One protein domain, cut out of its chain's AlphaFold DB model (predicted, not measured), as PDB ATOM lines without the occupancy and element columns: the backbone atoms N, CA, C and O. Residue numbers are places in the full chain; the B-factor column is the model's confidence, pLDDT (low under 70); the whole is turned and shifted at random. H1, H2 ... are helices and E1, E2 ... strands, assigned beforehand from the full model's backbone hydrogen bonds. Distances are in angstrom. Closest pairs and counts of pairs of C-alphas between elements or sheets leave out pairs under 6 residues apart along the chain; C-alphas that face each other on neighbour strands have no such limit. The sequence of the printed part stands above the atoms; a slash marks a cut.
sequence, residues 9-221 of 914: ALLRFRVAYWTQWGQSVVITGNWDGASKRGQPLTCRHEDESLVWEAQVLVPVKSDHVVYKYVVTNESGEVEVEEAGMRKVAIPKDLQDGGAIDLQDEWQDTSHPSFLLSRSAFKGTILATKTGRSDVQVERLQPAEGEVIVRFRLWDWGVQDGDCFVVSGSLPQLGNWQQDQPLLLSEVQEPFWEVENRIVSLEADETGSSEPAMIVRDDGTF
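This is residues 9 to 221 of the 914 residues of a protein of Coccomyxa subellipsoidea (strain C-169) (UniProt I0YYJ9). What is the shape? A long, strongly twisted wall of eight strands is covered at its half with E4, E1 and E8 by a small sheet, E2 E5 E6 E7, as a sandwich only partly face to face. The half with E12, E9, E11 and E10 runs on past it, with H1 and H2 beyond the end of E12, H3 grazing the wall and residues 202 to 207 sticking out. What is it built of? The 213 printed residues, under half of them in named elements, run E1 to E8, H1, H2, E9, H3, E10 to E12, mostly strand. The whole is compact, with a radius of gyration of the C-alphas of 18.1 A and spans of 49 by 47 by 38 A.

How is the large sheet ordered? It is mixed and runs E3, residues 42 to 46, E4, 49 to 59, E1, 9 to 16, E8, 99 to 105, E12, 213 to 220, E9, 146 to 154, E11, 191 to 199, E10, 185 to 188. E1, E8, E12 and E9 are parallel neighbours in turn, with N 12 and O 100 at 2.9 A, N 101 and O 213 at 2.9 A, N 150 and O 214 at 2.8 A. The other pairs are antiparallel, among them the hairpin E3 and E4, with N 44 and O 51 at 2.8 A. What faces it? In the branched sheet E5, residues 64 to 72, has antiparallel neighbours E2, 24 to 29, on one side and E6, 78 to 81, and E7, 86 to 89, on the other side, with N 26 and O 70, N 71 and O 80, and N 65 and O 88 each at 2.8 A. In this sandwich, two sheets face to face, the strands stand at 48 degrees, and the closest C-alphas of E2 and E4, Val 25 and Trp 52, are 7.0 A apart. Where are the helices? H1, 112 to 117, and H2, 121 to 125, are close but not clearly touching, with C-alphas 116 and 122 at 6.5 A, while H3, 171 to 176, only grazes the large sheet with residues 171 to 173. Two split strand-helix-strand units, each with two strands that run the same way in the sheet and another strand between them, are E8, H1 H2, E9, with E12 between the strands and a left-handed crossover, and E9, H3, E10, with E11 between the strands and a right-handed crossover. H2 has every O i to N i+4 pair within hydrogen-bond range, H1 0 of 2 but 3 of 3 O i to N i+3, H3 0 of 2 and 1 of 3.

Which strands are long? From first to last C-alpha E4 measures 31.7 A, E9 26.2 A, E5 and E11 25.8 A. Where are the anchors? E1 begins at C-alpha 9 (214.289, 278.588, 290.577), and E12 ends at C-alpha 220 (230.548, 274.398, 311.955).

How far does it reach? The two C-alphas farthest apart, those of Ser 75 and Asp 179, are 52.9 A apart, and the printed part has no cut. Which links are long? E2 to E3, H2 to E9, E9 to H3 and E11 to E12. Where is confidence low? Of the printed part 37 residues are under 70, among them 128 to 136 and 199 to 209.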
ATOM      1  N   ALA A   9     214.455 278.933 289.169       88.56
ATOM      2  CA  ALA A   9     214.289 278.588 290.577       88.56
ATOM      3  C   ALA A   9     214.401 279.866 291.416       88.56
ATOM      4  O   ALA A   9     215.284 280.689 291.160       88.56
ATOM      5  N   LEU A  10     213.510 280.043 292.390       91.12
ATOM      6  CA  LEU A  10     213.576 281.144 293.347       91.12
ATOM      7  C   LEU A  10     214.378 280.682 294.567       91.12
ATOM      8  O   LEU A  10     213.930 279.813 295.304       91.12
ATOM      9  N   LEU A  11     215.558 281.250 294.786       91.69
ATOM     10  CA  LEU A  11     216.349 281.007 295.989       91.69
ATOM     11  C   LEU A  11     216.042 282.088 297.017       91.69
ATOM     12  O   LEU A  11     216.142 283.276 296.700       91.69
ATOM     13  N   ARG A  12     215.685 281.682 298.234       93.81
ATOM     14  CA  ARG A  12     215.473 282.579 299.374       93.81
ATOM     15  C   ARG A  12     216.572 282.313 300.394       93.81
ATOM     16  O   ARG A  12     216.576 281.270 301.035       93.81
ATOM     17  N   PHE A  13     217.525 283.230 300.481       93.25
ATOM     18  CA  PHE A  13     218.663 283.160 301.391       93.25
ATOM     19  C   PHE A  13     218.297 283.783 302.726       93.25
ATOM     20  O   PHE A  13     217.686 284.853 302.749       93.25
ATOM     21  N   ARG A  14     218.710 283.132 303.808       92.81
ATOM     22  CA  ARG A  14     218.553 283.585 305.183       92.81
ATOM     23  C   ARG A  14     219.809 283.212 305.960       92.81
ATOM     24  O   ARG A  14     220.128 282.031 306.046       92.81
ATOM     25  N   VAL A  15     220.481 284.197 306.550       91.81
ATOM     26  CA  VAL A  15     221.664 283.980 307.397       91.81
ATOM     27  C   VAL A  15     221.622 284.867 308.635       91.81
ATOM     28  O   VAL A  15     221.285 286.048 308.548       91.81
ATOM     29  N   ALA A  16     221.950 284.309 309.797       89.88
ATOM     30  CA  ALA A  16     222.112 285.084 311.025       89.88
ATOM     31  C   ALA A  16     223.557 285.596 311.133       89.88
ATOM     32  O   ALA A  16     224.499 284.806 311.093       89.88
ATOM     33  N   TYR A  17     223.739 286.915 311.258       88.88
ATOM     34  CA  TYR A  17     225.062 287.524 311.407       88.88
ATOM     35  C   TYR A  17     225.001 288.915 312.051       88.88
ATOM     36  O   TYR A  17     224.224 289.777 311.633       88.88
ATOM     37  N   TRP A  18     225.873 289.153 313.034       88.56
ATOM     38  CA  TRP A  18     225.994 290.438 313.719       88.56
ATOM     39  C   TRP A  18     226.987 291.358 313.013       88.56
ATOM     40  O   TRP A  18     228.191 291.120 313.035       88.56
ATOM     41  N   THR A  19     226.479 292.436 312.422       87.94
ATOM     42  CA  THR A  19     227.290 293.481 311.789       87.94
ATOM     43  C   THR A  19     227.591 294.628 312.752       87.94
ATOM     44  O   THR A  19     226.803 294.932 313.648       87.94
ATOM     45  N   GLN A  20     228.704 295.318 312.525       86.19
ATOM     46  CA  GLN A  20     229.002 296.611 313.137       86.19
ATOM     47  C   GLN A  20     228.292 297.748 312.392       86.19
ATOM     48  O   GLN A  20     227.753 297.571 311.296       86.19
ATOM     49  N   TRP A  21     228.263 298.934 312.995       83.44
ATOM     50  CA  TRP A  21     227.688 300.110 312.346       83.44
ATOM     51  C   TRP A  21     228.444 300.428 311.043       83.44
ATOM     52  O   TRP A  21     229.669 300.377 311.021       83.44
ATOM     53  N   GLY A  22     227.717 300.711 309.958       83.00
ATOM     54  CA  GLY A  22     228.291 300.929 308.621       83.00
ATOM     55  C   GLY A  22     228.568 299.655 307.805       83.00
ATOM     56  O   GLY A  22     228.926 299.750 306.633       83.00
ATOM     57  N   GLN A  23     228.372 298.459 308.373       89.62
ATOM     58  CA  GLN A  23     228.519 297.194 307.648       89.62
ATOM     59  C   GLN A  23     227.194 296.700 307.046       89.62
ATOM     60  O   GLN A  23     226.097 297.015 307.509       89.62
ATOM     61  N   SER A  24     227.288 295.883 305.999       90.19
ATOM     62  CA  SER A  24     226.161 295.182 305.377       90.19
ATOM     63  C   SER A  24     226.581 293.805 304.882       90.19
ATOM     64  O   SER A  24     227.714 293.621 304.441       90.19
ATOM     65  N   VAL A  25     225.664 292.837 304.924       91.94
ATOM     66  CA  VAL A  25     225.900 291.503 304.357       91.94
ATOM     67  C   VAL A  25     225.479 291.491 302.890       91.94
ATOM     68  O   VAL A  25     224.382 291.921 302.532       91.94
ATOM     69  N   VAL A  26     226.350 290.968 302.033       91.38
ATOM     70  CA  VAL A  26     226.107 290.744 300.608       91.38
ATOM     71  C   VAL A  26     226.299 289.269 300.269       91.38
ATOM     72  O   VAL A  26     227.127 288.578 300.862       91.38
ATOM     73  N   ILE A  27     225.556 288.777 299.281       90.38
ATOM     74  CA  ILE A  27     225.713 287.427 298.741       90.38
ATOM     75  C   ILE A  27     226.270 287.463 297.324       90.38
ATOM     76  O   ILE A  27     225.865 288.265 296.481       90.38
ATOM     77  N   THR A  28     227.204 286.562 297.047       87.62
ATOM     78  CA  THR A  28     227.773 286.349 295.710       87.62
ATOM     79  C   THR A  28     227.575 284.898 295.296       87.62
ATOM     80  O   THR A  28     227.513 284.021 296.155       87.62
ATOM     81  N   GLY A  29     227.495 284.623 293.993       86.38
ATOM     82  CA  GLY A  29     227.399 283.255 293.493       86.38
ATOM     83  C   GLY A  29     227.416 283.145 291.971       86.38
ATOM     84  O   GLY A  29     227.680 284.118 291.268       86.38
ATOM     85  N   ASN A  30     227.177 281.940 291.456       84.44
ATOM     86  CA  ASN A  30     227.367 281.585 290.043       84.44
ATOM     87  C   ASN A  30     226.142 281.832 289.127       84.44
ATOM     88  O   ASN A  30     225.956 281.101 288.153       84.44
ATOM     89  N   TRP A  31     225.313 282.844 289.408       81.19
ATOM     90  CA  TRP A  31     224.118 283.179 288.613       81.19
ATOM     91  C   TRP A  31     224.254 284.465 287.785       81.19
ATOM     92  O   TRP A  31     225.025 285.370 288.108       81.19
ATOM     93  N   ASP A  32     223.446 284.562 286.723       63.00
ATOM     94  CA  ASP A  32     223.362 285.748 285.865       63.00
ATOM     95  C   ASP A  32     222.914 286.975 286.681       63.00
ATOM     96  O   ASP A  32     221.858 286.964 287.312       63.00
ATOM     97  N   GLY A  33     223.715 288.046 286.660       58.47
ATOM     98  CA  GLY A  33     223.438 289.284 287.401       58.47
ATOM     99  C   GLY A  33     224.073 289.370 288.793       58.47
ATOM    100  O   GLY A  33     223.977 290.426 289.417       58.47
ATOM    101  N   ALA A  34     224.775 288.328 289.262       58.53
ATOM    102  CA  ALA A  34     225.656 288.451 290.423       58.53
ATOM    103  C   ALA A  34     226.742 289.502 290.118       58.53
ATOM    104  O   ALA A  34     227.628 289.292 289.288       58.53
ATOM    105  N   SER A  35     226.644 290.681 290.737       59.03
ATOM    106  CA  SER A  35     227.655 291.724 290.572       59.03
ATOM    107  C   SER A  35     228.979 291.266 291.207       59.03
ATOM    108  O   SER A  35     228.971 290.494 292.165       59.03
ATOM    109  N   LYS A  36     230.130 291.785 290.747       59.31
ATOM    110  CA  LYS A  36     231.417 291.577 291.452       59.31
ATOM    111  C   LYS A  36     231.380 292.056 292.916       59.31
ATOM    112  O   LYS A  36     232.223 291.632 293.693       59.31
ATOM    113  N   ARG A  37     230.432 292.933 293.265       64.69
ATOM    114  CA  ARG A  37     230.200 293.467 294.616       64.69
ATOM    115  C   ARG A  37     229.146 292.674 295.409       64.69
ATOM    116  O   ARG A  37     228.845 293.043 296.533       64.69
ATOM    117  N   GLY A  38     228.574 291.611 294.838       77.94
ATOM    118  CA  GLY A  38     227.464 290.861 295.434       77.94
ATOM    119  C   GLY A  38     226.107 291.557 295.325       77.94
ATOM    120  O   GLY A  38     225.984 292.642 294.750       77.94
ATOM    121  N   GLN A  39     225.075 290.876 295.817       87.44
ATOM    122  CA  GLN A  39     223.725 291.395 296.024       87.44
ATOM    123  C   GLN A  39     223.539 291.664 297.525       87.44
ATOM    124  O   GLN A  39     223.767 290.745 298.310       87.44
ATOM    125  N   PRO A  40     223.139 292.876 297.945       88.62
ATOM    126  CA  PRO A  40     222.932 293.179 299.357       88.62
ATOM    127  C   PRO A  40     221.733 292.421 299.925       88.62
ATOM    128  O   PRO A  40     220.723 292.229 299.240       88.62
ATOM    129  N   LEU A  41     221.855 292.003 301.182       92.56
ATOM    130  CA  LEU A  41     220.778 291.397 301.954       92.56
ATOM    131  C   LEU A  41     220.047 292.477 302.752       92.56
ATOM    132  O   LEU A  41     220.622 293.492 303.144       92.56
ATOM    133  N   THR A  42     218.766 292.242 303.011       93.44
ATOM    134  CA  THR A  42     217.966 293.083 303.905       93.44
ATOM    135  C   THR A  42     218.084 292.543 305.320       93.44
ATOM    136  O   THR A  42     217.889 291.349 305.537       93.44
ATOM    137  N   CYS A  43     218.409 293.413 306.271       92.56
ATOM    138  CA  CYS A  43     218.524 293.051 307.675       92.56
ATOM    139  C   CYS A  43     217.189 293.231 308.404       92.56
ATOM    140  O   CYS A  43     216.503 294.239 308.208       92.56
ATOM    141  N   ARG A  44     216.856 292.291 309.286       90.81
ATOM    142  CA  ARG A  44     215.768 292.405 310.256       90.81
ATOM    143  C   ARG A  44     216.205 291.860 311.612       90.81
ATOM    144  O   ARG A  44     216.976 290.907 311.690       90.81
ATOM    145  N   HIS A  45     215.679 292.456 312.676       86.56
ATOM    146  CA  HIS A  45     215.767 291.869 314.008       86.56
ATOM    147  C   HIS A  45     214.742 290.742 314.133       86.56
ATOM    148  O   HIS A  45     213.564 290.945 313.835       86.56
ATOM    149  N   GLU A  46     215.195 289.582 314.588       87.62
ATOM    150  CA  GLU A  46     214.352 288.440 314.924       87.62
ATOM    151  C   GLU A  46     214.852 287.884 316.261       87.62
ATOM    152  O   GLU A  46     215.995 287.438 316.361       87.62
ATOM    153  N   ASP A  47     214.031 288.014 317.305       86.38
ATOM    154  CA  ASP A  47     214.397 287.751 318.701       86.38
ATOM    155  C   ASP A  47     215.720 288.436 319.114       86.38
ATOM    156  O   ASP A  47     215.851 289.661 319.036       86.38
ATOM    157  N   GLU A  48     216.709 287.649 319.546       82.81
ATOM    158  CA  GLU A  48     218.054 288.091 319.922       82.81
ATOM    159  C   GLU A  48     219.060 287.942 318.768       82.81
ATOM    160  O   GLU A  48     220.244 287.733 319.005       82.81
ATOM    161  N   SER A  49     218.628 287.971 317.504       83.62
ATOM    162  CA  SER A  49     219.516 287.810 316.342       83.62
ATOM    163  C   SER A  49     219.268 288.851 315.250       83.62
ATOM    164  O   SER A  49     218.149 289.315 315.026       83.62
ATOM    165  N   LEU A  50     220.342 289.203 314.537       89.12
ATOM    166  CA  LEU A  50     220.278 289.953 313.284       89.12
ATOM    167  C   LEU A  50     220.227 288.969 312.116       89.12
ATOM    168  O   LEU A  50     221.207 288.281 311.823       89.12
ATOM    169  N   VAL A  51     219.072 288.899 311.458       91.75
ATOM    170  CA  VAL A  51     218.822 288.001 310.331       91.75
ATOM    171  C   VAL A  51     218.882 288.792 309.032       91.75
ATOM    172  O   VAL A  51     218.257 289.843 308.892       91.75
ATOM    173  N   TRP A  52     219.632 288.269 308.070       93.88
ATOM    174  CA  TRP A  52     219.837 288.852 306.754       93.88
ATOM    175  C   TRP A  52     219.177 287.987 305.693       93.88
ATOM    176  O   TRP A  52     219.380 286.774 305.668       93.88
ATOM    177  N   GLU A  53     218.416 288.610 304.794       94.81
ATOM    178  CA  GLU A  53     217.649 287.896 303.774       94.81
ATOM    179  C   GLU A  53     217.833 288.478 302.371       94.81
ATOM    180  O   GLU A  53     217.908 289.692 302.172       94.81
ATOM    181  N   ALA A  54     217.858 287.601 301.369       92.81
ATOM    182  CA  ALA A  54     217.805 287.986 299.962       92.81
ATOM    183  C   ALA A  54     217.014 286.966 299.148       92.81
ATOM    184  O   ALA A  54     216.945 285.785 299.481       92.81
ATOM    185  N   GLN A  55     216.449 287.422 298.035       92.19
ATOM    186  CA  GLN A  55     215.784 286.557 297.068       92.19
ATOM    187  C   GLN A  55     216.456 286.704 295.709       92.19
ATOM    188  O   GLN A  55     216.706 287.821 295.244       92.19
ATOM    189  N   VAL A  56     216.759 285.576 295.072       89.00
ATOM    190  CA  VAL A  56     217.439 285.535 293.776       89.00
ATOM    191  C   VAL A  56     216.745 284.538 292.868       89.00
ATOM    192  O   VAL A  56     216.535 283.384 293.228       89.00
ATOM    193  N   LEU A  57     216.412 284.976 291.658       87.94
ATOM    194  CA  LEU A  57     215.803 284.124 290.650       87.94
ATOM    195  C   LEU A  57     216.882 283.591 289.701       87.94
ATOM    196  O   LEU A  57     217.425 284.340 288.889       87.94
ATOM    197  N   VAL A  58     217.183 282.296 289.786       85.56
ATOM    198  CA  VAL A  58     218.314 281.670 289.086       85.56
ATOM    199  C   VAL A  58     217.823 280.779 287.936       85.56
ATOM    200  O   VAL A  58     216.892 279.994 288.133       85.56
ATOM    201  N   PRO A  59     218.407 280.846 286.722       79.56
ATOM    202  CA  PRO A  59     218.066 279.919 285.645       79.56
ATOM    203  C   PRO A  59     218.490 278.481 285.989       79.56
ATOM    204  O   PRO A  59     219.655 278.233 286.291       79.56
ATOM    205  N   VAL A  60     217.600 277.501 285.816       72.19
ATOM    206  CA  VAL A  60     217.831 276.056 286.063       72.19
ATOM    207  C   VAL A  60     218.705 275.415 284.965       72.19
ATOM    208  O   VAL A  60     218.601 274.236 284.648       72.19
ATOM    209  N   LYS A  61     219.574 276.193 284.313       67.31
ATOM    210  CA  LYS A  61     220.586 275.649 283.392       67.31
ATOM    211  C   LYS A  61     221.730 274.972 284.149       67.31
ATOM    212  O   LYS A  61     222.398 274.122 283.570       67.31
ATOM    213  N   SER A  62     221.952 275.367 285.402       66.75
ATOM    214  CA  SER A  62     222.903 274.732 286.308       66.75
ATOM    215  C   SER A  62     222.170 273.715 287.180       66.75
ATOM    216  O   SER A  62     221.101 274.008 287.710       66.75
ATOM    217  N   ASP A  63     222.743 272.528 287.341       78.56
ATOM    218  CA  ASP A  63     222.282 271.493 288.275       78.56
ATOM    219  C   ASP A  63     222.572 271.859 289.743       78.56
ATOM    220  O   ASP A  63     222.031 271.251 290.668       78.56
ATOM    221  N   HIS A  64     223.400 272.882 289.966       84.81
ATOM    222  CA  HIS A  64     223.758 273.383 291.286       84.81
ATOM    223  C   HIS A  64     224.010 274.894 291.303       84.81
ATOM    224  O   HIS A  64     224.399 275.502 290.306       84.81
ATOM    225  N   VAL A  65     223.857 275.495 292.475       86.31
ATOM    226  CA  VAL A  65     224.198 276.890 292.749       86.31
ATOM    227  C   VAL A  65     225.343 276.914 293.744       86.31
ATOM    228  O   VAL A  65     225.330 276.174 294.729       86.31
ATOM    229  N   VAL A  66     226.349 277.731 293.449       87.06
ATOM    230  CA  VAL A  66     227.498 277.989 294.315       87.06
ATOM    231  C   VAL A  66     227.409 279.423 294.798       87.06
ATOM    232  O   VAL A  66     227.225 280.318 293.971       87.06
ATOM    233  N   TYR A  67     227.528 279.642 296.103       88.12
ATOM    234  CA  TYR A  67     227.389 280.962 296.710       88.12
ATOM    235  C   TYR A  67     228.236 281.128 297.972       88.12
ATOM    236  O   TYR A  67     228.733 280.147 298.518       88.12
ATOM    237  N   LYS A  68     228.404 282.372 298.421       87.88
ATOM    238  CA  LYS A  68     229.006 282.720 299.717       87.88
ATOM    239  C   LYS A  68     228.489 284.063 300.223       87.88
ATOM    240  O   LYS A  68     228.152 284.934 299.405       87.88
ATOM    241  N   TYR A  69     228.506 284.243 301.540       89.69
ATOM    242  CA  TYR A  69     228.232 285.526 302.181       89.69
ATOM    243  C   TYR A  69     229.512 286.335 302.413       89.69
ATOM    244  O   TYR A  69     230.602 285.798 302.620       89.69
ATOM    245  N   VAL A  70     229.386 287.656 302.337       87.88
ATOM    246  CA  VAL A  70     230.483 288.609 302.511       87.88
ATOM    247  C   VAL A  70     229.959 289.824 303.273       87.88
ATOM    248  O   VAL A  70     228.849 290.276 303.016       87.88
ATOM    249  N   VAL A  71     230.746 290.361 304.199       87.56
ATOM    250  CA  VAL A  71     230.467 291.623 304.889       87.56
ATOM    251  C   VAL A  71     231.233 292.733 304.192       87.56
ATOM    252  O   VAL A  71     232.448 292.631 303.996       87.56
ATOM    253  N   THR A  72     230.525 293.796 303.835       85.38
ATOM    254  CA  THR A  72     231.104 294.996 303.233       85.38
ATOM    255  C   THR A  72     230.848 296.221 304.094       85.38
ATOM    256  O   THR A  72     229.801 296.301 304.736       85.38
ATOM    257  N   ASN A  73     231.755 297.190 304.057       83.62
ATOM    258  CA  ASN A  73     231.552 298.513 304.653       83.62
ATOM    259  C   ASN A  73     230.712 299.443 303.748       83.62
ATOM    260  O   ASN A  73     230.271 299.054 302.661       83.62
ATOM    261  N   GLU A  74     230.529 300.697 304.170       82.50
ATOM    262  CA  GLU A  74     229.770 301.720 303.434       82.50
ATOM    263  C   GLU A  74     230.355 302.046 302.046       82.50
ATOM    264  O   GLU A  74     229.612 302.433 301.140       82.50
ATOM    265  N   SER A  75     231.670 301.873 301.845       77.19
ATOM    266  CA  SER A  75     232.325 302.070 300.541       77.19
ATOM    267  C   SER A  75     232.154 300.862 299.601       77.19
ATOM    268  O   SER A  75     232.430 300.960 298.398       77.19
ATOM    269  N   GLY A  76     231.626 299.744 300.115       72.38
ATOM    270  CA  GLY A  76     231.448 298.485 299.396       72.38
ATOM    271  C   GLY A  76     232.718 297.635 299.323       72.38
ATOM    272  O   GLY A  76     232.798 296.739 298.477       72.38
ATOM    273  N   GLU A  77     233.714 297.923 300.161       73.00
ATOM    274  CA  GLU A  77     234.914 297.106 300.333       73.00
ATOM    275  C   GLU A  77     234.632 295.935 301.270       73.00
ATOM    276  O   GLU A  77     233.852 296.039 302.214       73.00
ATOM    277  N   VAL A  78     235.255 294.794 300.981       75.56
ATOM    278  CA  VAL A  78     235.060 293.550 301.728       75.56
ATOM    279  C   VAL A  78     235.880 293.578 303.014       75.56
ATOM    280  O   VAL A  78     237.106 293.626 302.956       75.56
ATOM    281  N   GLU A  79     235.211 293.474 304.162       72.06
ATOM    282  CA  GLU A  79     235.859 293.454 305.480       72.06
ATOM    283  C   GLU A  79     235.965 292.047 306.074       72.06
ATOM    284  O   GLU A  79     236.948 291.722 306.744       72.06
ATOM    285  N   VAL A  80     234.954 291.207 305.831       74.69
ATOM    286  CA  VAL A  80     234.896 289.817 306.305       74.69
ATOM    287  C   VAL A  80     234.286 288.954 305.209       74.69
ATOM    288  O   VAL A  80     233.288 289.323 304.600       74.69
ATOM    289  N   GLU A  81     234.862 287.784 304.959       75.12
ATOM    290  CA  GLU A  81     234.272 286.780 304.076       75.12
ATOM    291  C   GLU A  81     233.900 285.550 304.893       75.12
ATOM    292  O   GLU A  81     234.640 285.152 305.791       75.12
ATOM    293  N   GLU A  82     232.766 284.939 304.563       77.50
ATOM    294  CA  GLU A  82     232.429 283.620 305.080       77.50
ATOM    295  C   GLU A  82     233.451 282.574 304.605       77.50
ATOM    296  O   GLU A  82     234.030 282.680 303.514       77.50
ATOM    297  N   ALA A  83     233.670 281.544 305.421       65.88
ATOM    298  CA  ALA A  83     234.525 280.432 305.053       65.88
ATOM    299  C   ALA A  83     234.010 279.674 303.811       65.88
ATOM    300  O   ALA A  83     232.925 279.102 303.801       65.88
ATOM    301  N   GLY A  84     234.848 279.577 302.775       69.88
ATOM    302  CA  GLY A  84     234.596 278.706 301.625       69.88
ATOM    303  C   GLY A  84     233.420 279.126 300.731       69.88
ATOM    304  O   GLY A  84     232.922 280.244 300.780       69.88
ATOM    305  N   MET A  85     233.030 278.226 299.827       77.00
ATOM    306  CA  MET A  85     231.872 278.391 298.946       77.00
ATOM    307  C   MET A  85     230.845 277.310 299.278       77.00
ATOM    308  O   MET A  85     231.174 276.121 299.295       77.00
ATOM    309  N   ARG A  86     229.593 277.709 299.476       83.31
ATOM    310  CA  ARG A  86     228.450 276.811 299.642       83.31
ATOM    311  C   ARG A  86     228.012 276.294 298.283       83.31
ATOM    312  O   ARG A  86     228.056 277.016 297.290       83.31
ATOM    313  N   LYS A  87     227.573 275.037 298.228       84.94
ATOM    314  CA  LYS A  87     227.014 274.406 297.023       84.94
ATOM    315  C   LYS A  87     225.668 273.781 297.359       84.94
ATOM    316  O   LYS A  87     225.582 273.015 298.317       84.94
ATOM    317  N   VAL A  88     224.646 274.076 296.558       86.06
ATOM    318  CA  VAL A  88     223.303 273.497 296.674       86.06
ATOM    319  C   VAL A  88     222.832 272.955 295.327       86.06
ATOM    320  O   VAL A  88     222.883 273.651 294.319       86.06
ATOM    321  N   ALA A  89     222.392 271.698 295.291       85.00
ATOM    322  CA  ALA A  89     221.801 271.096 294.094       85.00
ATOM    323  C   ALA A  89     220.343 271.549 293.899       85.00
ATOM    324  O   ALA A  89     219.583 271.567 294.869       85.00
ATOM    325  N   ILE A  90     219.949 271.854 292.658       85.19
ATOM    326  CA  ILE A  90     218.564 272.198 292.300       85.19
ATOM    327  C   ILE A  90     217.800 270.911 291.926       85.19
ATOM    328  O   ILE A  90     218.261 270.182 291.041       85.19
ATOM    329  N   PRO A  91     216.626 270.617 292.527       85.38
ATOM    330  CA  PRO A  91     215.835 269.443 292.162       85.38
ATOM    331  C   PRO A  91     215.389 269.463 290.694       85.38
ATOM    332  O   PRO A  91     214.932 270.485 290.165       85.38
ATOM    333  N   LYS A  92     215.482 268.307 290.027       82.81
ATOM    334  CA  LYS A  92     215.148 268.177 288.600       82.81
ATOM    335  C   LYS A  92     213.671 268.449 288.350       82.81
ATOM    336  O   LYS A  92     213.358 269.138 287.382       82.81
ATOM    337  N   ASP A  93     212.802 268.034 289.265       84.31
ATOM    338  CA  ASP A  93     211.344 268.137 289.112       84.31
ATOM    339  C   ASP A  93     210.733 269.384 289.772       84.31
ATOM    340  O   ASP A  93     209.514 269.535 289.807       84.31
ATOM    341  N   LEU A  94     211.559 270.320 290.261       84.06
ATOM    342  CA  LEU A  94     211.075 271.600 290.796       84.06
ATOM    343  C   LEU A  94     210.221 272.344 289.738       84.06
ATOM    344  O   LEU A  94     210.503 272.312 288.546       84.06
ATOM    345  N   GLN A  95     209.141 273.009 290.130       83.31
ATOM    346  CA  GLN A  95     208.307 273.734 289.162       83.31
ATOM    347  C   GLN A  95     208.970 275.053 288.716       83.31
ATOM    348  O   GLN A  95     209.925 275.522 289.339       83.31
ATOM    349  N   ASP A  96     208.511 275.651 287.609       84.00
ATOM    350  CA  ASP A  96     209.009 276.969 287.186       84.00
ATOM    351  C   ASP A  96     208.626 278.034 288.219       84.00
ATOM    352  O   ASP A  96     207.457 278.160 288.571       84.00
ATOM    353  N   GLY A  97     209.615 278.766 288.734       82.69
ATOM    354  CA  GLY A  97     209.432 279.690 289.854       82.69
ATOM    355  C   GLY A  97     209.344 279.020 291.229       82.69
ATOM    356  O   GLY A  97     209.136 279.724 292.213       82.69
ATOM    357  N   GLY A  98     209.528 277.697 291.323       86.31
ATOM    358  CA  GLY A  98     209.532 276.985 292.600       86.31
ATOM    359  C   GLY A  98     210.616 277.510 293.547       86.31
ATOM    360  O   GLY A  98     211.737 277.802 293.113       86.31
ATOM    361  N   ALA A  99     210.267 277.633 294.829       89.62
ATOM    362  CA  ALA A  99     211.129 278.214 295.850       89.62
ATOM    363  C   ALA A  99     211.999 277.163 296.562       89.62
ATOM    364  O   ALA A  99     211.526 276.070 296.884       89.62
ATOM    365  N   ILE A 100     213.262 277.518 296.808       91.19
ATOM    366  CA  ILE A 100     214.204 276.801 297.671       91.19
ATOM    367  C   ILE A 100     214.651 277.764 298.769       91.19
ATOM    368  O   ILE A 100     215.205 278.826 298.468       91.19
ATOM    369  N   ASP A 101     214.456 277.366 300.019       92.81
ATOM    370  CA  ASP A 101     214.871 278.154 301.178       92.81
ATOM    371  C   ASP A 101     216.234 277.684 301.641       92.81
ATOM    372  O   ASP A 101     216.435 276.503 301.907       92.81
ATOM    373  N   LEU A 102     217.171 278.616 301.730       92.81
ATOM    374  CA  LEU A 102     218.531 278.399 302.189       92.81
ATOM    375  C   LEU A 102     218.642 279.089 303.540       92.81
ATOM    376  O   LEU A 102     218.648 280.316 303.619       92.81
ATOM    377  N   GLN A 103     218.611 278.284 304.594       92.25
ATOM    378  CA  GLN A 103     218.690 278.730 305.975       92.25
ATOM    379  C   GLN A 103     220.076 278.357 306.491       92.25
ATOM    380  O   GLN A 103     220.316 277.208 306.860       92.25
ATOM    381  N   ASP A 104     220.980 279.330 306.433       90.31
ATOM    382  CA  ASP A 104     222.405 279.162 306.682       90.31
ATOM    383  C   ASP A 104     222.816 279.764 308.032       90.31
ATOM    384  O   ASP A 104     222.346 280.833 308.430       90.31
ATOM    385  N   GLU A 105     223.780 279.130 308.693       87.44
ATOM    386  CA  GLU A 105     224.581 279.759 309.743       87.44
ATOM    387  C   GLU A 105     225.921 280.254 309.199       87.44
ATOM    388  O   GLU A 105     226.572 279.567 308.411       87.44
ATOM    389  N   TRP A 106     226.366 281.429 309.652       84.44
ATOM    390  CA  TRP A 106     227.642 282.007 309.233       84.44
ATOM    391  C   TRP A 106     228.835 281.118 309.619       84.44
ATOM    392  O   TRP A 106     229.042 280.813 310.796       84.44
ATOM    393  N   GLN A 107     229.680 280.762 308.646       77.88
ATOM    394  CA  GLN A 107     230.919 280.020 308.907       77.88
ATOM    395  C   GLN A 107     232.076 280.964 309.267       77.88
ATOM    396  O   GLN A 107     232.698 281.586 308.401       77.88
ATOM    397  N   ASP A 108     232.375 281.049 310.565       73.44
ATOM    398  CA  ASP A 108     233.453 281.871 311.115       73.44
ATOM    399  C   ASP A 108     234.827 281.193 310.964       73.44
ATOM    400  O   ASP A 108     235.149 280.219 311.648       73.44
ATOM    401  N   THR A 109     235.677 281.747 310.094       69.00
ATOM    402  CA  THR A 109     237.055 281.272 309.884       69.00
ATOM    403  C   THR A 109     237.964 281.451 311.099       69.00
ATOM    404  O   THR A 109     239.024 280.826 311.149       69.00
ATOM    405  N   SER A 110     237.592 282.314 312.051       69.12
ATOM    406  CA  SER A 110     238.345 282.534 313.289       69.12
ATOM    407  C   SER A 110     238.068 281.462 314.348       69.12
ATOM    408  O   SER A 110     238.841 281.316 315.301       69.12
ATOM    409  N   HIS A 111     236.997 280.673 314.181       78.62
ATOM    410  CA  HIS A 111     236.669 279.613 315.121       78.62
ATOM    411  C   HIS A 111     237.705 278.475 315.042       78.62
ATOM    412  O   HIS A 111     238.018 278.005 313.943       78.62
ATOM    413  N   PRO A 112     238.207 277.949 316.176       81.38
ATOM    414  CA  PRO A 112     239.299 276.979 316.155       81.38
ATOM    415  C   PRO A 112     238.990 275.673 315.408       81.38
ATOM    416  O   PRO A 112     239.884 275.092 314.795       81.38
ATOM    417  N   SER A 113     237.724 275.239 315.383       78.19
ATOM    418  CA  SER A 113     237.284 274.079 314.590       78.19
ATOM    419  C   SER A 113     237.591 274.223 313.096       78.19
ATOM    420  O   SER A 113     237.804 273.218 312.419       78.19
ATOM    421  N   PHE A 114     237.666 275.454 312.570       79.25
ATOM    422  CA  PHE A 114     238.006 275.676 311.169       79.25
ATOM    423  C   PHE A 114     239.451 275.271 310.850       79.25
ATOM    424  O   PHE A 114     239.752 274.848 309.736       79.25
ATOM    425  N   LEU A 115     240.359 275.308 311.832       86.31
ATOM    426  CA  LEU A 115     241.742 274.881 311.622       86.31
ATOM    427  C   LEU A 115     241.871 273.398 311.280       86.31
ATOM    428  O   LEU A 115     242.826 273.021 310.602       86.31
ATOM    429  N   LEU A 116     240.893 272.572 311.657       87.12
ATOM    430  CA  LEU A 116     240.861 271.153 311.304       87.12
ATOM    431  C   LEU A 116     240.622 270.915 309.803       87.12
ATOM    432  O   LEU A 116     240.879 269.822 309.306       87.12
ATOM    433  N   SER A 117     240.211 271.942 309.048       82.56
ATOM    434  CA  SER A 117     240.119 271.866 307.587       82.56
ATOM    435  C   SER A 117     241.458 272.054 306.874       82.56
ATOM    436  O   SER A 117     241.526 271.901 305.651       82.56
ATOM    437  N   ARG A 118     242.512 272.450 307.598       90.06
ATOM    438  CA  ARG A 118     243.851 272.688 307.039       90.06
ATOM    439  C   ARG A 118     244.568 271.367 306.783       90.06
ATOM    440  O   ARG A 118     244.297 270.379 307.458       90.06
ATOM    441  N   SER A 119     245.508 271.339 305.840       93.25
ATOM    442  CA  SER A 119     246.152 270.101 305.363       93.25
ATOM    443  C   SER A 119     246.967 269.350 306.424       93.25
ATOM    444  O   SER A 119     247.209 268.153 306.269       93.25
ATOM    445  N   ALA A 120     247.351 270.008 307.525       94.69
ATOM    446  CA  ALA A 120     247.906 269.339 308.707       94.69
ATOM    447  C   ALA A 120     246.938 268.294 309.283       94.69
ATOM    448  O   ALA A 120     247.361 267.246 309.756       94.69
ATOM    449  N   PHE A 121     245.637 268.556 309.190       91.69
ATOM    450  CA  PHE A 121     244.571 267.697 309.685       91.69
ATOM    451  C   PHE A 121     243.886 266.960 308.538       91.69
ATOM    452  O   PHE A 121     243.953 265.729 308.462       91.69
ATOM    453  N   LYS A 122     243.294 267.728 307.617       85.94
ATOM    454  CA  LYS A 122     242.614 267.256 306.412       85.94
ATOM    455  C   LYS A 122     243.556 266.412 305.561       85.94
ATOM    456  O   LYS A 122     244.574 266.898 305.075       85.94
ATOM    457  N   GLY A 123     243.184 265.151 305.358       81.19
ATOM    458  CA  GLY A 123     243.962 264.201 304.567       81.19
ATOM    459  C   GLY A 123     245.285 263.763 305.205       81.19
ATOM    460  O   GLY A 123     246.024 263.034 304.551       81.19
ATOM    461  N   THR A 124     245.569 264.153 306.455       90.00
ATOM    462  CA  THR A 124     246.800 263.787 307.180       90.00
ATOM    463  C   THR A 124     246.479 263.191 308.553       90.00
ATOM    464  O   THR A 124     246.318 261.978 308.668       90.00
ATOM    465  N   ILE A 125     246.342 264.007 309.607       89.69
ATOM    466  CA  ILE A 125     246.077 263.506 310.969       89.69
ATOM    467  C   ILE A 125     244.692 262.852 311.056       89.69
ATOM    468  O   ILE A 125     244.542 261.817 311.706       89.69
ATOM    469  N   LEU A 126     243.693 263.416 310.373       83.56
ATOM    470  CA  LEU A 126     242.301 262.949 310.391       83.56
ATOM    471  C   LEU A 126     241.957 262.055 309.180       83.56
ATOM    472  O   LEU A 126     240.792 261.861 308.861       83.56
ATOM    473  N   ALA A 127     242.965 261.514 308.485       74.81
ATOM    474  CA  ALA A 127     242.781 260.758 307.240       74.81
ATOM    475  C   ALA A 127     242.189 259.343 307.406       74.81
ATOM    476  O   ALA A 127     241.885 258.703 306.403       74.81
ATOM    477  N   THR A 128     242.068 258.816 308.633       58.19
ATOM    478  CA  THR A 128     241.602 257.438 308.898       58.19
ATOM    479  C   THR A 128     240.104 257.224 308.754       58.19
ATOM    480  O   THR A 128     239.664 256.098 308.960       58.19
ATOM    481  N   LYS A 129     239.365 258.225 308.264       58.28
ATOM    482  CA  LYS A 129     238.047 258.047 307.646       58.28
ATOM    483  C   LYS A 129     238.194 257.145 306.411       58.28
ATOM    484  O   LYS A 129     238.330 257.594 305.273       58.28
ATOM    485  N   THR A 130     238.376 255.844 306.633       41.38
ATOM    486  CA  THR A 130     238.875 254.916 305.617       41.38
ATOM    487  C   THR A 130     237.835 254.701 304.533       41.38
ATOM    488  O   THR A 130     236.877 253.953 304.708       41.38
ATOM    489  N   GLY A 131     238.122 255.313 303.387       45.28
ATOM    490  CA  GLY A 131     237.327 255.269 302.174       45.28
ATOM    491  C   GLY A 131     236.427 256.484 302.133       45.28
ATOM    492  O   GLY A 131     235.547 256.599 302.973       45.28
ATOM    493  N   ARG A 132     236.626 257.362 301.137       45.81
ATOM    494  CA  ARG A 132     235.600 258.333 300.741       45.81
ATOM    495  C   ARG A 132     234.264 257.617 300.836       45.81
ATOM    496  O   ARG A 132     234.046 256.653 300.096       45.81
ATOM    497  N   SER A 133     233.406 258.040 301.749       49.81
ATOM    498  CA  SER A 133     232.017 257.665 301.673       49.81
ATOM    499  C   SER A 133     231.500 258.321 300.392       49.81
ATOM    500  O   SER A 133     230.965 259.420 300.391       49.81
ATOM    501  N   ASP A 134     231.612 257.625 299.256       52.59
ATOM    502  CA  ASP A 134     230.769 257.869 298.079       52.59
ATOM    503  C   ASP A 134     229.313 257.456 298.412       52.59
ATOM    504  O   ASP A 134     228.573 256.935 297.573       52.59
ATOM    505  N   VAL A 135     228.896 257.643 299.671       63.44
ATOM    506  CA  VAL A 135     227.541 257.451 300.145       63.44
ATOM    507  C   VAL A 135     226.744 258.569 299.503       63.44
ATOM    508  O   VAL A 135     226.751 259.725 299.917       63.44
ATOM    509  N   GLN A 136     226.089 258.216 298.407       66.31
ATOM    510  CA  GLN A 136     225.132 259.082 297.754       66.31
ATOM    511  C   GLN A 136     223.892 259.125 298.644       66.31
ATOM    512  O   GLN A 136     223.120 258.169 298.674       66.31
ATOM    513  N   VAL A 137     223.703 260.227 299.371       74.31
ATOM    514  CA  VAL A 137     222.411 260.517 300.005       74.31
ATOM    515  C   VAL A 137     221.350 260.523 298.909       74.31
ATOM    516  O   VAL A 137     221.501 261.215 297.896       74.31
ATOM    517  N   GLU A 138     220.298 259.727 299.097       78.75
ATOM    518  CA  GLU A 138     219.168 259.672 298.173       78.75
ATOM    519  C   GLU A 138     218.584 261.081 298.008       78.75
ATOM    520  O   GLU A 138     218.177 261.720 298.976       78.75
ATOM    521  N   ARG A 139     218.584 261.588 296.770       84.75
ATOM    522  CA  ARG A 139     218.084 262.931 296.456       84.75
ATOM    523  C   ARG A 139     216.600 262.865 296.139       84.75
ATOM    524  O   ARG A 139     216.208 262.434 295.049       84.75
ATOM    525  N   LEU A 140     215.784 263.326 297.076       84.50
ATOM    526  CA  LEU A 140     214.338 263.347 296.952       84.50
ATOM    527  C   LEU A 140     213.905 264.366 295.889       84.50
ATOM    528  O   LEU A 140     214.548 265.393 295.667       84.50
ATOM    529  N   GLN A 141     212.800 264.072 295.203       84.06
ATOM    530  CA  GLN A 141     212.150 265.016 294.289       84.06
ATOM    531  C   GLN A 141     210.886 265.596 294.942       84.06
ATOM    532  O   GLN A 141     210.158 264.838 295.601       84.06
ATOM    533  N   PRO A 142     210.642 266.913 294.810       79.62
ATOM    534  CA  PRO A 142     209.498 267.563 295.436       79.62
ATOM    535  C   PRO A 142     208.184 267.042 294.837       79.62
ATOM    536  O   PRO A 142     208.087 266.849 293.625       79.62
ATOM    537  N   ALA A 143     207.191 266.805 295.694       78.50
ATOM    538  CA  ALA A 143     205.844 266.371 295.325       78.50
ATOM    539  C   ALA A 143     204.809 267.400 295.812       78.50
ATOM    540  O   ALA A 143     205.105 268.238 296.659       78.50
ATOM    541  N   GLU A 144     203.603 267.375 295.247       72.81
ATOM    542  CA  GLU A 144     202.548 268.338 295.585       72.81
ATOM    543  C   GLU A 144     202.121 268.195 297.059       72.81
ATOM    544  O   GLU A 144     201.742 267.107 297.488       72.81
ATOM    545  N   GLY A 145     202.205 269.283 297.834       73.31
ATOM    546  CA  GLY A 145     201.885 269.304 299.272       73.31
ATOM    547  C   GLY A 145     202.990 268.784 300.207       73.31
ATOM    548  O   GLY A 145     202.770 268.682 301.416       73.31
ATOM    549  N   GLU A 146     204.174 268.460 299.677       79.69
ATOM    550  CA  GLU A 146     205.325 267.999 300.458       79.69
ATOM    551  C   GLU A 146     206.499 268.978 300.368       79.69
ATOM    552  O   GLU A 146     206.831 269.479 299.292       79.69
ATOM    553  N   VAL A 147     207.186 269.176 301.496       84.88
ATOM    554  CA  VAL A 147     208.426 269.953 301.573       84.88
ATOM    555  C   VAL A 147     209.585 269.006 301.859       84.88
ATOM    556  O   VAL A 147     209.560 268.228 302.816       84.88
ATOM    557  N   ILE A 148     210.629 269.071 301.033       88.62
ATOM    558  CA  ILE A 148     211.881 268.361 301.315       88.62
ATOM    559  C   ILE A 148     212.708 269.207 302.271       88.62
ATOM    560  O   ILE A 148     212.997 270.363 301.968       88.62
ATOM    561  N   VAL A 149     213.152 268.627 303.382       88.62
ATOM    562  CA  VAL A 149     214.137 269.266 304.259       88.62
ATOM    563  C   VAL A 149     215.463 268.535 304.133       88.62
ATOM    564  O   VAL A 149     215.545 267.333 304.383       88.62
ATOM    565  N   ARG A 150     216.502 269.268 303.731       89.69
ATOM    566  CA  ARG A 150     217.890 268.807 303.722       89.69
ATOM    567  C   ARG A 150     218.605 269.403 304.923       89.69
ATOM    568  O   ARG A 150     218.764 270.620 304.982       89.69
ATOM    569  N   PHE A 151     219.060 268.548 305.827       88.44
ATOM    570  CA  PHE A 151     219.960 268.939 306.906       88.44
ATOM    571  C   PHE A 151     221.394 268.772 306.432       88.44
ATOM    572  O   PHE A 151     221.731 267.748 305.827       88.44
ATOM    573  N   ARG A 152     222.218 269.784 306.681       86.38
ATOM    574  CA  ARG A 152     223.620 269.816 306.301       86.38
ATOM    575  C   ARG A 152     224.455 270.353 307.454       86.38
ATOM    576  O   ARG A 152     224.141 271.394 308.017       86.38
ATOM    577  N   LEU A 153     225.522 269.634 307.769       83.88
ATOM    578  CA  LEU A 153     226.484 269.988 308.807       83.88
ATOM    579  C   LEU A 153     227.893 269.976 308.225       83.88
ATOM    580  O   LEU A 153     228.232 269.097 307.427       83.88
ATOM    581  N   TRP A 154     228.714 270.942 308.626       79.62
ATOM    582  CA  TRP A 154     230.133 270.994 308.289       79.62
ATOM    583  C   TRP A 154     230.950 270.586 309.516       79.62
ATOM    584  O   TRP A 154     230.936 271.290 310.527       79.62
ATOM    585  N   ASP A 155     231.668 269.461 309.451       78.38
ATOM    586  CA  ASP A 155     232.535 269.047 310.558       78.38
ATOM    587  C   ASP A 155     233.690 268.113 310.157       78.38
ATOM    588  O   ASP A 155     233.517 267.115 309.453       78.38
ATOM    589  N   TRP A 156     234.887 268.420 310.665       75.94
ATOM    590  CA  TRP A 156     236.094 267.602 310.484       75.94
ATOM    591  C   TRP A 156     236.398 266.678 311.671       75.94
ATOM    592  O   TRP A 156     237.223 265.784 311.522       75.94
ATOM    593  N   GLY A 157     235.785 266.904 312.836       72.81
ATOM    594  CA  GLY A 157     236.162 266.311 314.122       72.81
ATOM    595  C   GLY A 157     235.443 265.013 314.508       72.81
ATOM    596  O   GLY A 157     235.840 264.401 315.501       72.81
ATOM    597  N   VAL A 158     234.420 264.586 313.756       75.94
ATOM    598  CA  VAL A 158     233.712 263.306 313.983       75.94
ATOM    599  C   VAL A 158     234.682 262.118 313.958       75.94
ATOM    600  O   VAL A 158     235.492 261.998 313.037       75.94
ATOM    601  N   GLN A 159     234.592 261.252 314.973       70.38
ATOM    602  CA  GLN A 159     235.434 260.061 315.129       70.38
ATOM    603  C   GLN A 159     234.944 258.887 314.268       70.38
ATOM    604  O   GLN A 159     233.781 258.824 313.872       70.38
ATOM    605  N   ASP A 160     235.830 257.923 314.006       66.62
ATOM    606  CA  ASP A 160     235.485 256.720 313.243       66.62
ATOM    607  C   ASP A 160     234.384 255.909 313.955       66.62
ATOM    608  O   ASP A 160     234.557 255.461 315.088       66.62
ATOM    609  N   GLY A 161     233.262 255.688 313.263       69.75
ATOM    610  CA  GLY A 161     232.093 254.971 313.787       69.75
ATOM    611  C   GLY A 161     231.004 255.869 314.381       69.75
ATOM    612  O   GLY A 161     229.882 255.394 314.560       69.75
ATOM    613  N   ASP A 162     231.297 257.151 314.604       77.88
ATOM    614  CA  ASP A 162     230.303 258.143 315.007       77.88
ATOM    615  C   ASP A 162     229.615 258.754 313.777       77.88
ATOM    616  O   ASP A 162     230.167 258.825 312.678       77.88
ATOM    617  N   CYS A 163     228.379 259.214 313.960       81.44
ATOM    618  CA  CYS A 163     227.643 259.963 312.947       81.44
ATOM    619  C   CYS A 163     226.755 261.013 313.610       81.44
ATOM    620  O   CYS A 163     226.398 260.902 314.786       81.44
ATOM    621  N   PHE A 164     226.378 262.034 312.845       84.94
ATOM    622  CA  PHE A 164     225.361 262.973 313.294       84.94
ATOM    623  C   PHE A 164     223.965 262.388 313.133       84.94
ATOM    624  O   PHE A 164     223.698 261.556 312.261       84.94
ATOM    625  N   VAL A 165     223.054 262.889 313.956       87.38
ATOM    626  CA  VAL A 165     221.647 262.517 313.956       87.38
ATOM    627  C   VAL A 165     220.771 263.755 314.047       87.38
ATOM    628  O   VAL A 165     221.085 264.689 314.780       87.38
ATOM    629  N   VAL A 166     219.638 263.736 313.349       87.50
ATOM    630  CA  VAL A 166     218.538 264.679 313.562       87.50
ATOM    631  C   VAL A 166     217.420 263.950 314.295       87.50
ATOM    632  O   VAL A 166     216.977 262.882 313.872       87.50
ATOM    633  N   SER A 167     216.940 264.545 315.385       88.25
ATOM    634  CA  SER A 167     215.751 264.088 316.100       88.25
ATOM    635  C   SER A 167     214.794 265.254 316.336       88.25
ATOM    636  O   SER A 167     215.222 266.399 316.465       88.25
ATOM    637  N   GLY A 168     213.492 264.976 316.354       86.88
ATOM    638  CA  GLY A 168     212.462 265.998 316.511       86.88
ATOM    639  C   GLY A 168     211.097 265.414 316.849       86.88
ATOM    640  O   GLY A 168     210.938 264.205 316.972       86.88
ATOM    641  N   SER A 169     210.090 266.279 316.975       86.69
ATOM    642  CA  SER A 169     208.723 265.915 317.385       86.69
ATOM    643  C   SER A 169     207.914 265.150 316.336       86.69
ATOM    644  O   SER A 169     206.820 264.685 316.645       86.69
ATOM    645  N   LEU A 170     208.411 265.052 315.103       82.81
ATOM    646  CA  LEU A 170     207.742 264.336 314.025       82.81
ATOM    647  C   LEU A 170     208.086 262.839 314.074       82.81
ATOM    648  O   LEU A 170     209.237 262.496 314.359       82.81
ATOM    649  N   PRO A 171     207.158 261.942 313.691       82.12
ATOM    650  CA  PRO A 171     207.445 260.513 313.581       82.12
ATOM    651  C   PRO A 171     208.620 260.200 312.650       82.12
ATOM    652  O   PRO A 171     209.422 259.324 312.949       82.12
ATOM    653  N   GLN A 172     208.770 260.956 311.558       80.12
ATOM    654  CA  GLN A 172     209.883 260.826 310.611       80.12
ATOM    655  C   GLN A 172     211.233 261.300 311.185       80.12
ATOM    656  O   GLN A 172     212.260 261.096 310.546       80.12
ATOM    657  N   LEU A 173     211.230 261.961 312.348       83.94
ATOM    658  CA  LEU A 173     212.409 262.410 313.097       83.94
ATOM    659  C   LEU A 173     212.515 261.705 314.467       83.94
ATOM    660  O   LEU A 173     213.246 262.158 315.347       83.94
ATOM    661  N   GLY A 174     211.758 260.625 314.679       84.69
ATOM    662  CA  GLY A 174     211.865 259.785 315.872       84.69
ATOM    663  C   GLY A 174     211.096 260.256 317.106       84.69
ATOM    664  O   GLY A 174     211.264 259.653 318.157       84.69
ATOM    665  N   ASN A 175     210.249 261.293 317.044       87.44
ATOM    666  CA  ASN A 175     209.498 261.813 318.207       87.44
ATOM    667  C   ASN A 175     210.368 262.057 319.465       87.44
ATOM    668  O   ASN A 175     209.953 261.723 320.578       87.44
ATOM    669  N   TRP A 176     211.577 262.599 319.300       87.50
ATOM    670  CA  TRP A 176     212.585 262.778 320.361       87.50
ATOM    671  C   TRP A 176     213.142 261.486 320.987       87.50
ATOM    672  O   TRP A 176     213.810 261.537 322.021       87.50
ATOM    673  N   GLN A 177     212.891 260.322 320.386       84.69
ATOM    674  CA  GLN A 177     213.457 259.049 320.828       84.69
ATOM    675  C   GLN A 177     214.873 258.878 320.268       84.69
ATOM    676  O   GLN A 177     215.098 258.944 319.059       84.69
ATOM    677  N   GLN A 178     215.841 258.659 321.163       77.44
ATOM    678  CA  GLN A 178     217.268 258.569 320.821       77.44
ATOM    679  C   GLN A 178     217.640 257.303 320.034       77.44
ATOM    680  O   GLN A 178     218.706 257.259 319.429       77.44
ATOM    681  N   ASP A 179     216.786 256.281 320.031       82.25
ATOM    682  CA  ASP A 179     216.983 255.011 319.327       82.25
ATOM    683  C   ASP A 179     216.349 254.981 317.925       82.25
ATOM    684  O   ASP A 179     216.568 254.026 317.179       82.25
ATOM    685  N   GLN A 180     215.602 256.024 317.539       84.69
ATOM    686  CA  GLN A 180     215.016 256.169 316.200       84.69
ATOM    687  C   GLN A 180     215.318 257.519 315.518       84.69
ATOM    688  O   GLN A 180     214.408 258.138 314.959       84.69
ATOM    689  N   PRO A 181     216.566 258.021 315.542       86.94
ATOM    690  CA  PRO A 181     216.890 259.270 314.877       86.94
ATOM    691  C   PRO A 181     217.009 259.114 313.356       86.94
ATOM    692  O   PRO A 181     217.214 258.021 312.821       86.94
ATOM    693  N   LEU A 182     216.985 260.248 312.659       87.38
ATOM    694  CA  LEU A 182     217.397 260.337 311.265       87.38
ATOM    695  C   LEU A 182     218.925 260.498 311.190       87.38
ATOM    696  O   LEU A 182     219.463 261.524 311.597       87.38
ATOM    697  N   LEU A 183     219.624 259.487 310.674       87.81
ATOM    698  CA  LEU A 183     221.089 259.456 310.588       87.81
ATOM    699  C   LEU A 183     221.601 260.292 309.406       87.81
ATOM    700  O   LEU A 183     221.108 260.146 308.285       87.81
ATOM    701  N   LEU A 184     222.623 261.118 309.634       87.75
ATOM    702  CA  LEU A 184     223.341 261.794 308.555       87.75
ATOM    703  C   LEU A 184     224.412 260.889 307.963       87.75
ATOM    704  O   LEU A 184     225.079 260.129 308.662       87.75
ATOM    705  N   SER A 185     224.609 261.032 306.658       85.38
ATOM    706  CA  SER A 185     225.701 260.393 305.932       85.38
ATOM    707  C   SER A 185     226.751 261.426 305.544       85.38
ATOM    708  O   SER A 185     226.419 262.518 305.083       85.38
ATOM    709  N   GLU A 186     228.025 261.079 305.682       78.25
ATOM    710  CA  GLU A 186     229.121 261.873 305.131       78.25
ATOM    711  C   GLU A 186     229.084 261.758 303.596       78.25
ATOM    712  O   GLU A 186     229.200 260.663 303.049       78.25
ATOM    713  N   VAL A 187     228.857 262.870 302.892       73.94
ATOM    714  CA  VAL A 187     228.663 262.893 301.421       73.94
ATOM    715  C   VAL A 187     229.884 263.399 300.663       73.94
ATOM    716  O   VAL A 187     230.174 262.953 299.554       73.94
ATOM    717  N   GLN A 188     230.572 264.390 301.223       69.12
ATOM    718  CA  GLN A 188     231.784 264.977 300.668       69.12
ATOM    719  C   GLN A 188     232.513 265.657 301.818       69.12
ATOM    720  O   GLN A 188     232.062 266.715 302.246       69.12
ATOM    721  N   GLU A 189     233.616 265.077 302.301       64.38
ATOM    722  CA  GLU A 189     234.388 265.624 303.427       64.38
ATOM    723  C   GLU A 189     234.565 267.152 303.302       64.38
ATOM    724  O   GLU A 189     235.098 267.620 302.282       64.38
ATOM    725  N   PRO A 190     234.113 267.946 304.294       71.25
ATOM    726  CA  PRO A 190     233.635 267.583 305.647       71.25
ATOM    727  C   PRO A 190     232.104 267.634 305.845       71.25
ATOM    728  O   PRO A 190     231.622 267.853 306.954       71.25
ATOM    729  N   PHE A 191     231.327 267.550 304.768       79.56
ATOM    730  CA  PHE A 191     229.879 267.714 304.818       79.56
ATOM    731  C   PHE A 191     229.156 266.411 305.144       79.56
ATOM    732  O   PHE A 191     229.322 265.392 304.465       79.56
ATOM    733  N   TRP A 192     228.271 266.516 306.127       84.38
ATOM    734  CA  TRP A 192     227.302 265.505 306.516       84.38
ATOM    735  C   TRP A 192     225.921 265.951 306.072       84.38
ATOM    736  O   TRP A 192     225.543 267.102 306.292       84.38
ATOM    737  N   GLU A 193     225.172 265.059 305.434       88.06
ATOM    738  CA  GLU A 193     223.861 265.380 304.879       88.06
ATOM    739  C   GLU A 193     222.841 264.262 305.092       88.06
ATOM    740  O   GLU A 193     223.168 263.074 305.101       88.06
ATOM    741  N   VAL A 194     221.575 264.663 305.198       88.50
ATOM    742  CA  VAL A 194     220.409 263.785 305.049       88.50
ATOM    743  C   VAL A 194     219.226 264.580 304.504       88.50
ATOM    744  O   VAL A 194     219.102 265.782 304.753       88.50
ATOM    745  N   GLU A 195     218.354 263.919 303.749       88.12
ATOM    746  CA  GLU A 195     217.086 264.487 303.290       88.12
ATOM    747  C   GLU A 195     215.915 263.744 303.924       88.12
ATOM    748  O   GLU A 195     215.944 262.523 304.064       88.12
ATOM    749  N   ASN A 196     214.869 264.485 304.282       85.88
ATOM    750  CA  ASN A 196     213.616 263.920 304.762       85.88
ATOM    751  C   ASN A 196     212.415 264.611 304.107       85.88
ATOM    752  O   ASN A 196     212.491 265.786 303.736       85.88
ATOM    753  N   ARG A 197     211.298 263.887 303.987       84.25
ATOM    754  CA  ARG A 197     210.013 264.439 303.528       84.25
ATOM    755  C   ARG A 197     209.200 264.875 304.736       84.25
ATOM    756  O   ARG A 197     208.923 264.063 305.617       84.25
ATOM    757  N   ILE A 198     208.783 266.135 304.749       76.12
ATOM    758  CA  ILE A 198     207.867 266.667 305.754       76.12
ATOM    759  C   ILE A 198     206.589 267.099 305.035       76.12
ATOM    760  O   ILE A 198     206.625 267.843 304.054       76.12
ATOM    761  N   VAL A 199     205.451 266.582 305.499       63.09
ATOM    762  CA  VAL A 199     204.126 266.980 305.005       63.09
ATOM    763  C   VAL A 199     203.787 268.337 305.624       63.09
ATOM    764  O   VAL A 199     204.012 268.514 306.821       63.09
ATOM    765  N   SER A 200     203.315 269.270 304.790       55.50
ATOM    766  CA  SER A 200     203.046 270.692 305.080       55.50
ATOM    767  C   SER A 200     202.611 270.997 306.530       55.50
ATOM    768  O   SER A 200     201.706 270.369 307.085       55.50
ATOM    769  N   LEU A 201     203.291 271.990 307.120       51.50
ATOM    770  CA  LEU A 201     202.834 272.756 308.281       51.50
ATOM    771  C   LEU A 201     201.705 273.682 307.808       51.50
ATOM    772  O   LEU A 201     201.821 274.263 306.734       51.50
ATOM    773  N   GLU A 202     200.633 273.813 308.593       45.81
ATOM    774  CA  GLU A 202     199.484 274.675 308.277       45.81
ATOM    775  C   GLU A 202     199.933 276.051 307.747       45.81
ATOM    776  O   GLU A 202     200.792 276.701 308.339       45.81
ATOM    777  N   ALA A 203     199.373 276.456 306.602       42.66
ATOM    778  CA  ALA A 203     199.806 277.619 305.834       42.66
ATOM    779  C   ALA A 203     199.896 278.906 306.678       42.66
ATOM    780  O   ALA A 203     198.899 279.352 307.246       42.66
ATOM    781  N   ASP A 204     201.074 279.537 306.680       41.88
ATOM    782  CA  ASP A 204     201.289 280.853 307.282       41.88
ATOM    783  C   ASP A 204     200.476 281.943 306.558       41.88
ATOM    784  O   ASP A 204     200.444 282.027 305.326       41.88
ATOM    785  N   GLU A 205     199.887 282.859 307.332       41.88
ATOM    786  CA  GLU A 205     199.036 283.973 306.871       41.88
ATOM    787  C   GLU A 205     199.773 285.032 306.009       41.88
ATOM    788  O   GLU A 205     199.188 286.042 305.609       41.88
ATOM    789  N   THR A 206     201.056 284.833 305.689       44.16
ATOM    790  CA  THR A 206     201.947 285.849 305.096       44.16
ATOM    791  C   THR A 206     201.978 285.879 303.561       44.16
ATOM    792  O   THR A 206     202.643 286.735 302.978       44.16
ATOM    793  N   GLY A 207     201.244 284.998 302.871       44.88
ATOM    794  CA  GLY A 207     201.078 285.059 301.409       44.88
ATOM    795  C   GLY A 207     202.330 284.717 300.582       44.88
ATOM    796  O   GLY A 207     202.349 284.960 299.374       44.88
ATOM    797  N   SER A 208     203.372 284.151 301.202       55.88
ATOM    798  CA  SER A 208     204.542 283.602 300.500       55.88
ATOM    799  C   SER A 208     204.235 282.190 299.979       55.88
ATOM    800  O   SER A 208     203.626 281.398 300.693       55.88
ATOM    801  N   SER A 209     204.657 281.846 298.756       65.88
ATOM    802  CA  SER A 209     204.535 280.468 298.250       65.88
ATOM    803  C   SER A 209     205.356 279.504 299.117       65.88
ATOM    804  O   SER A 209     206.527 279.794 299.393       65.88
ATOM    805  N   GLU A 210     204.777 278.364 299.504       75.88
ATOM    806  CA  GLU A 210     205.499 277.318 300.240       75.88
ATOM    807  C   GLU A 210     206.763 276.875 299.472       75.88
ATOM    808  O   GLU A 210     206.727 276.734 298.241       75.88
ATOM    809  N   PRO A 211     207.905 276.683 300.163       85.81
ATOM    810  CA  PRO A 211     209.110 276.172 299.528       85.81
ATOM    811  C   PRO A 211     208.916 274.717 299.112       85.81
ATOM    812  O   PRO A 211     208.452 273.894 299.890       85.81
ATOM    813  N   ALA A 212     209.377 274.362 297.916       87.00
ATOM    814  CA  ALA A 212     209.473 272.957 297.521       87.00
ATOM    815  C   ALA A 212     210.610 272.235 298.270       87.00
ATOM    816  O   ALA A 212     210.639 271.006 298.359       87.00
ATOM    817  N   MET A 213     211.583 273.002 298.770       89.44
ATOM    818  CA  MET A 213     212.740 272.492 299.485       89.44
ATOM    819  C   MET A 213     213.272 273.523 300.483       89.44
ATOM    820  O   MET A 213     213.386 274.701 300.155       89.44
ATOM    821  N   ILE A 214     213.671 273.058 301.662       89.94
ATOM    822  CA  ILE A 214     214.416 273.821 302.663       89.94
ATOM    823  C   ILE A 214     215.777 273.147 302.846       89.94
ATOM    824  O   ILE A 214     215.856 271.940 303.064       89.94
ATOM    825  N   VAL A 215     216.852 273.921 302.770       88.75
ATOM    826  CA  VAL A 215     218.200 273.513 303.169       88.75
ATOM    827  C   VAL A 215     218.518 274.208 304.480       88.75
ATOM    828  O   VAL A 215     218.498 275.435 304.547       88.75
ATOM    829  N   ARG A 216     218.779 273.413 305.512       88.38
ATOM    830  CA  ARG A 216     219.275 273.847 306.817       88.38
ATOM    831  C   ARG A 216     220.761 273.527 306.869       88.38
ATOM    832  O   ARG A 216     221.113 272.349 306.867       88.38
ATOM    833  N   ASP A 217     221.602 274.552 306.824       83.50
ATOM    834  CA  ASP A 217     223.059 274.422 306.877       83.50
ATOM    835  C   ASP A 217     223.559 275.020 308.198       83.50
ATOM    836  O   ASP A 217     223.724 276.234 308.327       83.50
ATOM    837  N   ASP A 218     223.768 274.149 309.184       72.88
ATOM    838  CA  ASP A 218     224.029 274.497 310.591       72.88
ATOM    839  C   ASP A 218     225.511 274.860 310.852       72.88
ATOM    840  O   ASP A 218     226.049 274.655 311.938       72.88
ATOM    841  N   GLY A 219     226.214 275.389 309.844       72.50
ATOM    842  CA  GLY A 219     227.582 275.882 309.997       72.50
ATOM    843  C   GLY A 219     228.562 274.824 310.528       72.50
ATOM    844  O   GLY A 219     228.495 273.645 310.169       72.50
ATOM    845  N   THR A 220     229.526 275.263 311.345       68.06
ATOM    846  CA  THR A 220     230.548 274.398 311.955       68.06
ATOM    847  C   THR A 220     230.066 273.809 313.278       68.06
ATOM    848  O   THR A 220     229.761 274.560 314.209       68.06
ATOM    849  N   PHE A 221     230.100 272.479 313.408       70.38
ATOM    850  CA  PHE A 221     229.739 271.816 314.661       70.38
ATOM    851  C   PHE A 221     230.666 272.255 315.811       70.38
ATOM    852  O   PHE A 221     231.900 272.276 315.705       70.38
TER     853      PHE A 221